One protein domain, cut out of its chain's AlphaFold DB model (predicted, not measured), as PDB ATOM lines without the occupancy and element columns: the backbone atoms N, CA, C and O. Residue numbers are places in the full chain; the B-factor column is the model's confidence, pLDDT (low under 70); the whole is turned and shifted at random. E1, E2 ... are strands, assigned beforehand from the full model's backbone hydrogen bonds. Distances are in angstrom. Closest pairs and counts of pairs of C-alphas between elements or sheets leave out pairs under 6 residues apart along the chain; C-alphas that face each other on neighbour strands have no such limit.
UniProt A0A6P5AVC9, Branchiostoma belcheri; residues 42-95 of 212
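AT A GLANCE: This is residues 42 to 95 of the 212 residues of a protein of Branchiostoma belcheri (UniProt A0A6P5AVC9). A rod with little regular structure, mostly loops, is built on a small antiparallel hairpin, E2 and E3, with the short strand E1 before it. After the hairpin, the stretch of residues 76 to 95 has no named element and folds back on itself, residues 80 to 81 pairing with 93 to 94. The 54 printed residues hold three named strands, E1, E2, E3 in chain order, and no named helix; the class is all strand, with 12 residues in named elements. The whole is compact, radius of gyration of the C-alphas 11.1 A, spanning 35 by 16 by 15 A.

HOW THE PARTS SIT: E1, residues 49 to 51, pairs with no named strand; residues 42 to 43 pair antiparallel with its residues 49 to 50. E2, residues 57 to 61, and E3, residues 72 to 75, form a hairpin at 143 degrees, with N 58 and O 74 2.9 A apart, within hydrogen-bond range. E1 is apart from both. Residues 53 to 54 pair antiparallel with 86 to 87.

IN THESE COORDINATES: E1 begins at C-alpha 49 (124.880, 122.339, 146.270) and is 7.0 A long. E2 is 11.8 A long. E3, 10.2 A, ends at C-alpha 75 (112.524, 109.568, 158.511).

THE WHOLE: The C-alphas farthest apart, of Asp 66 and Cys 95, are 35.6 A apart. The printed part has no cut, no link is long, and no printed residue is under 70 in pLDDT.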
ATOM      1  N   TYR A  42     119.989 120.078 145.540       96.12
ATOM      2  CA  TYR A  42     119.297 121.332 145.822       96.12
ATOM      3  C   TYR A  42     120.284 122.404 146.296       96.12
ATOM      4  O   TYR A  42     121.320 122.098 146.885       96.12
ATOM      5  N   GLN A  43     119.948 123.674 146.060       96.38
ATOM      6  CA  GLN A  43     120.754 124.797 146.537       96.38
ATOM      7  C   GLN A  43     120.277 125.284 147.902       96.38
ATOM      8  O   GLN A  43     119.089 125.552 148.104       96.38
ATOM      9  N   THR A  44     121.212 125.437 148.837       93.94
ATOM     10  CA  THR A  44     120.941 126.069 150.133       93.94
ATOM     11  C   THR A  44     120.903 127.591 149.997       93.94
ATOM     12  O   THR A  44     121.422 128.170 149.042       93.94
ATOM     13  N   VAL A  45     120.362 128.276 151.010       90.50
ATOM     14  CA  VAL A  45     120.417 129.750 151.098       90.50
ATOM     15  C   VAL A  45     121.868 130.263 151.114       90.50
ATOM     16  O   VAL A  45     122.137 131.372 150.660       90.50
ATOM     17  N   GLY A  46     122.812 129.447 151.597       87.56
ATOM     18  CA  GLY A  46     124.250 129.736 151.588       87.56
ATOM     19  C   GLY A  46     124.941 129.517 150.236       87.56
ATOM     20  O   GLY A  46     126.145 129.744 150.141       87.56
ATOM     21  N   GLY A  47     124.210 129.082 149.202       92.00
ATOM     22  CA  GLY A  47     124.738 128.838 147.856       92.00
ATOM     23  C   GLY A  47     125.474 127.506 147.689       92.00
ATOM     24  O   GLY A  47     126.181 127.328 146.700       92.00
ATOM     25  N   TRP A  48     125.340 126.578 148.638       94.56
ATOM     26  CA  TRP A  48     125.936 125.240 148.543       94.56
ATOM     27  C   TRP A  48     125.024 124.308 147.746       94.56
ATOM     28  O   TRP A  48     123.803 124.408 147.873       94.56
ATOM     29  N   SER A  49     125.614 123.412 146.950       95.62
ATOM     30  CA  SER A  49     124.880 122.339 146.270       95.62
ATOM     31  C   SER A  49     124.893 121.102 147.159       95.62
ATOM     32  O   SER A  49     125.967 120.597 147.467       95.62
ATOM     33  N   CYS A  50     123.725 120.652 147.602       96.94
ATOM     34  CA  CYS A  50     123.573 119.535 148.530       96.94
ATOM     35  C   CYS A  50     122.747 118.417 147.899       96.94
ATOM     36  O   CYS A  50     121.780 118.682 147.188       96.94
ATOM     37  N   HIS A  51     123.067 117.165 148.210       97.12
ATOM     38  CA  HIS A  51     122.279 116.007 147.806       97.12
ATOM     39  C   HIS A  51     120.904 116.023 148.479       97.12
ATOM     40  O   HIS A  51     120.784 116.304 149.673       97.12
ATOM     41  N   MET A  52     119.869 115.689 147.713       97.75
ATOM     42  CA  MET A  52     118.495 115.575 148.196       97.75
ATOM     43  C   MET A  52     118.286 114.299 149.018       97.75
ATOM     44  O   MET A  52     119.000 113.301 148.867       97.75
ATOM     45  N   CYS A  53     117.259 114.331 149.862       98.06
ATOM     46  CA  CYS A  53     116.850 113.219 150.704       98.06
ATOM     47  C   CYS A  53     115.879 112.281 149.975       98.06
ATOM     48  O   CYS A  53     115.047 112.761 149.207       98.06
ATOM     49  N   PRO A  54     115.960 110.959 150.194       97.50
ATOM     50  CA  PRO A  54     115.084 109.999 149.534       97.50
ATOM     51  C   PRO A  54     113.647 110.053 150.073       97.50
ATOM     52  O   PRO A  54     113.376 110.596 151.152       97.50
ATOM     53  N   ARG A  55     112.728 109.418 149.345       98.00
ATOM     54  CA  ARG A  55     111.327 109.229 149.744       98.00
ATOM     55  C   ARG A  55     111.163 108.757 151.192       98.00
ATOM     56  O   ARG A  55     111.923 107.924 151.684       98.00
ATOM     57  N   GLY A  56     110.137 109.270 151.871       97.94
ATOM     58  CA  GLY A  56     109.854 108.966 153.279       97.94
ATOM     59  C   GLY A  56     110.792 109.634 154.286       97.94
ATOM     60  O   GLY A  56     110.667 109.395 155.489       97.94
ATOM     61  N   THR A  57     111.702 110.494 153.823       98.44
ATOM     62  CA  THR A  57     112.591 111.286 154.676       98.44
ATOM     63  C   THR A  57     112.498 112.774 154.351       98.44
ATOM     64  O   THR A  57     111.920 113.172 153.344       98.44
ATOM     65  N   PHE A  58     113.051 113.619 155.213       98.38
ATOM     66  CA  PHE A  58     113.149 115.061 155.002       98.38
ATOM     67  C   PHE A  58     114.534 115.568 155.414       98.38
ATOM     68  O   PHE A  58     115.231 114.925 156.206       98.38
ATOM     69  N   VAL A  59     114.921 116.739 154.909       98.19
ATOM     70  CA  VAL A  59     116.182 117.403 155.253       98.19
ATOM     71  C   VAL A  59     116.080 117.972 156.666       98.19
ATOM     72  O   VAL A  59     115.479 119.026 156.898       98.19
ATOM     73  N   SER A  60     116.695 117.291 157.631       97.88
ATOM     74  CA  SER A  60     116.812 117.801 159.001       97.88
ATOM     75  C   SER A  60     117.960 118.798 159.150       97.88
ATOM     76  O   SER A  60     117.848 119.749 159.925       97.88
ATOM     77  N   GLN A  61     119.038 118.618 158.383       97.31
ATOM     78  CA  GLN A  61     120.192 119.512 158.366       97.31
ATOM     79  C   GLN A  61     120.809 119.531 156.964       97.31
ATOM     80  O   GLN A  61     120.941 118.484 156.332       97.31
ATOM     81  N   ASP A  62     121.172 120.727 156.498       97.62
ATOM     82  CA  ASP A  62     121.840 120.916 155.210       97.62
ATOM     83  C   ASP A  62     123.258 120.322 155.220       97.62
ATOM     84  O   ASP A  62     123.869 120.166 156.282       97.62
ATOM     85  N   CYS A  63     123.777 120.015 154.030       96.94
ATOM     86  CA  CYS A  63     125.151 119.556 153.849       96.94
ATOM     87  C   CYS A  63     126.190 120.635 154.215       96.94
ATOM     88  O   CYS A  63     125.868 121.819 154.367       96.94
ATOM     89  N   THR A  64     127.458 120.240 154.331       95.44
ATOM     90  CA  THR A  64     128.596 121.163 154.388       95.44
ATOM     91  C   THR A  64     129.019 121.596 152.981       95.44
ATOM     92  O   THR A  64     128.761 120.915 151.994       95.44
ATOM     93  N   SER A  65     129.691 122.746 152.868       92.81
ATOM     94  CA  SER A  65     130.076 123.330 151.571       92.81
ATOM     95  C   SER A  65     131.004 122.456 150.717       92.81
ATOM     96  O   SER A  65     131.095 122.652 149.509       92.81
ATOM     97  N   ASP A  66     131.749 121.563 151.361       94.12
ATOM     98  CA  ASP A  66     132.789 120.712 150.788       94.12
ATOM     99  C   ASP A  66     132.335 119.266 150.540       94.12
ATOM    100  O   ASP A  66     133.007 118.546 149.802       94.12
ATOM    101  N   ASP A  67     131.197 118.855 151.106       95.06
ATOM    102  CA  ASP A  67     130.641 117.516 150.934       95.06
ATOM    103  C   ASP A  67     129.130 117.582 150.650       95.06
ATOM    104  O   ASP A  67     128.329 117.644 151.589       95.06
ATOM    105  N   PRO A  68     128.709 117.513 149.373       94.06
ATOM    106  CA  PRO A  68     127.298 117.572 149.008       94.06
ATOM    107  C   PRO A  68     126.501 116.374 149.547       94.06
ATOM    108  O   PRO A  68     125.294 116.493 149.744       94.06
ATOM    109  N   ALA A  69     127.146 115.237 149.835       94.94
ATOM    110  CA  ALA A  69     126.486 114.034 150.339       94.94
ATOM    111  C   ALA A  69     126.233 114.065 151.856       94.94
ATOM    112  O   ALA A  69     125.536 113.192 152.373       94.94
ATOM    113  N   SER A  70     126.756 115.069 152.567       96.69
ATOM    114  CA  SER A  70     126.626 115.195 154.025       96.69
ATOM    115  C   SER A  70     125.258 115.701 154.510       96.69
ATOM    116  O   SER A  70     125.072 115.893 155.714       96.69
ATOM    117  N   THR A  71     124.285 115.908 153.611       98.06
ATOM    118  CA  THR A  71     122.898 116.239 153.981       98.06
ATOM    119  C   THR A  71     122.346 115.210 154.967       98.06
ATOM    120  O   THR A  71     122.363 114.005 154.708       98.06
ATOM    121  N   VAL A  72     121.796 115.673 156.090       98.00
ATOM    122  CA  VAL A  72     121.204 114.780 157.090       98.00
ATOM    123  C   VAL A  72     119.724 114.596 156.790       98.00
ATOM    124  O   VAL A  72     118.928 115.533 156.929       98.00
ATOM    125  N   CYS A  73     119.360 113.365 156.442       98.38
ATOM    126  CA  CYS A  73     117.989 112.955 156.169       98.38
ATOM    127  C   CYS A  73     117.395 112.210 157.364       98.38
ATOM    128  O   CYS A  73     117.982 111.248 157.861       98.38
ATOM    129  N   THR A  74     116.212 112.631 157.805       98.50
ATOM    130  CA  THR A  74     115.480 111.992 158.907       98.50
ATOM    131  C   THR A  74     114.169 111.402 158.394       98.50
ATOM    132  O   THR A  74     113.494 112.029 157.583       98.50
ATOM    133  N   ASN A  75     113.799 110.205 158.860       98.44
ATOM    134  CA  ASN A  75     112.524 109.568 158.511       98.44
ATOM    135  C   ASN A  75     111.322 110.404 158.968       98.44
ATOM    136  O   ASN A  75     111.356 111.042 160.025       98.44
ATOM    137  N   CYS A  76     110.233 110.351 158.203       98.31
ATOM    138  CA  CYS A  76     108.946 110.855 158.666       98.31
ATOM    139  C   CYS A  76     108.479 110.081 159.910       98.31
ATOM    140  O   CYS A  76     108.706 108.877 160.038       98.31
ATOM    141  N   SER A  77     107.825 110.783 160.836       96.75
ATOM    142  CA  SER A  77     107.142 110.166 161.975       96.75
ATOM    143  C   SER A  77     105.784 109.594 161.559       96.75
ATOM    144  O   SER A  77     105.281 109.903 160.481       96.75
ATOM    145  N   GLU A  78     105.150 108.837 162.453       94.88
ATOM    146  CA  GLU A  78     103.747 108.434 162.307       94.88
ATOM    147  C   GLU A  78     102.835 109.650 162.036       94.88
ATOM    148  O   GLU A  78     103.095 110.758 162.522       94.88
ATOM    149  N   GLY A  79     101.811 109.450 161.199       95.25
ATOM    150  CA  GLY A  79     100.895 110.506 160.749       95.25
ATOM    151  C   GLY A  79     101.512 111.515 159.772       95.25
ATOM    152  O   GLY A  79     100.926 112.571 159.517       95.25
ATOM    153  N   ARG A  80     102.710 111.240 159.240       97.50
ATOM    154  CA  ARG A  80     103.387 112.097 158.264       97.50
ATOM    155  C   ARG A  80     103.966 111.299 157.114       97.50
ATOM    156  O   ARG A  80     104.412 110.173 157.303       97.50
ATOM    157  N   PHE A  81     104.062 111.941 155.956       97.88
ATOM    158  CA  PHE A  81     104.554 111.309 154.741       97.88
ATOM    159  C   PHE A  81     105.385 112.253 153.867       97.88
ATOM    160  O   PHE A  81     105.265 113.479 153.934       97.88
ATOM    161  N   GLN A  82     106.236 111.667 153.030       97.94
ATOM    162  CA  GLN A  82     106.957 112.359 151.967       97.94
ATOM    163  C   GLN A  82     106.902 111.501 150.694       97.94
ATOM    164  O   GLN A  82     107.576 110.467 150.645       97.94
ATOM    165  N   PRO A  83     106.111 111.895 149.678       97.06
ATOM    166  CA  PRO A  83     105.857 111.056 148.508       97.06
ATOM    167  C   PRO A  83     106.934 111.164 147.428       97.06
ATOM    168  O   PRO A  83     107.092 110.235 146.640       97.06
ATOM    169  N   SER A  84     107.669 112.276 147.380       97.19
ATOM    170  CA  SER A  84     108.666 112.523 146.340       97.19
ATOM    171  C   SER A  84     109.837 111.552 146.457       97.19
ATOM    172  O   SER A  84     110.392 111.387 147.542       97.19
ATOM    173  N   GLU A  85     110.254 110.962 145.332       97.06
ATOM    174  CA  GLU A  85     111.414 110.055 145.270       97.06
ATOM    175  C   GLU A  85     112.689 110.713 145.819       97.06
ATOM    176  O   GLU A  85     113.472 110.071 146.520       97.06
ATOM    177  N   TRP A  86     112.837 112.018 145.566       97.31
ATOM    178  CA  TRP A  86     113.866 112.879 146.137       97.31
ATOM    179  C   TRP A  86     113.257 114.202 146.588       97.31
ATOM    180  O   TRP A  86     112.450 114.796 145.873       97.31
ATOM    181  N   THR A  87     113.647 114.683 147.764       97.44
ATOM    182  CA  THR A  87     113.106 115.897 148.371       97.44
ATOM    183  C   THR A  87     114.194 116.754 149.013       97.44
ATOM    184  O   THR A  87     115.195 116.251 149.526       97.44
ATOM    185  N   ASN A  88     113.988 118.066 149.007       97.06
ATOM    186  CA  ASN A  88     114.733 119.030 149.817       97.06
ATOM    187  C   ASN A  88     113.853 119.661 150.909       97.06
ATOM    188  O   ASN A  88     114.235 120.655 151.529       97.06
ATOM    189  N   GLU A  89     112.665 119.097 151.137       97.75
ATOM    190  CA  GLU A  89     111.731 119.601 152.131       97.75
ATOM    191  C   GLU A  89     112.308 119.492 153.536       97.75
ATOM    192  O   GLU A  89     112.974 118.521 153.900       97.75
ATOM    193  N   ARG A  90     111.997 120.490 154.364       97.12
ATOM    194  CA  ARG A  90     112.482 120.562 155.753       97.12
ATOM    195  C   ARG A  90     111.585 119.827 156.739       97.12
ATOM    196  O   ARG A  90     111.923 119.745 157.920       97.12
ATOM    197  N   ARG A  91     110.420 119.356 156.286       97.19
ATOM    198  CA  ARG A  91     109.420 118.621 157.070       97.19
ATOM    199  C   ARG A  91     108.622 117.702 156.150       97.19
ATOM    200  O   ARG A  91     108.435 118.011 154.980       97.19
ATOM    201  N   CYS A  92     108.112 116.608 156.701       98.25
ATOM    202  CA  CYS A  92     107.135 115.766 156.014       98.25
ATOM    203  C   CYS A  92     105.734 116.393 156.055       98.25
ATOM    204  O   CYS A  92     105.378 117.063 157.037       98.25
ATOM    205  N   TYR A  93     104.933 116.122 155.025       97.44
ATOM    206  CA  TYR A  93     103.522 116.491 154.976       97.44
ATOM    207  C   TYR A  93     102.752 115.757 156.076       97.44
ATOM    208  O   TYR A  93     103.107 114.643 156.459       97.44
ATOM    209  N   THR A  94     101.729 116.403 156.625       96.56
ATOM    210  CA  THR A  94     100.811 115.758 157.570       96.56
ATOM    211  C   THR A  94      99.816 114.930 156.769       96.56
ATOM    212  O   THR A  94      99.311 115.425 155.763       96.56
ATOM    213  N   CYS A  95      99.555 113.698 157.197       94.62
ATOM    214  CA  CYS A  95      98.526 112.881 156.571       94.62
ATOM    215  C   CYS A  95      97.134 113.472 156.811       94.62
ATOM    216  O   CYS A  95      96.862 114.029 157.876       94.62
TER     217      CYS A  95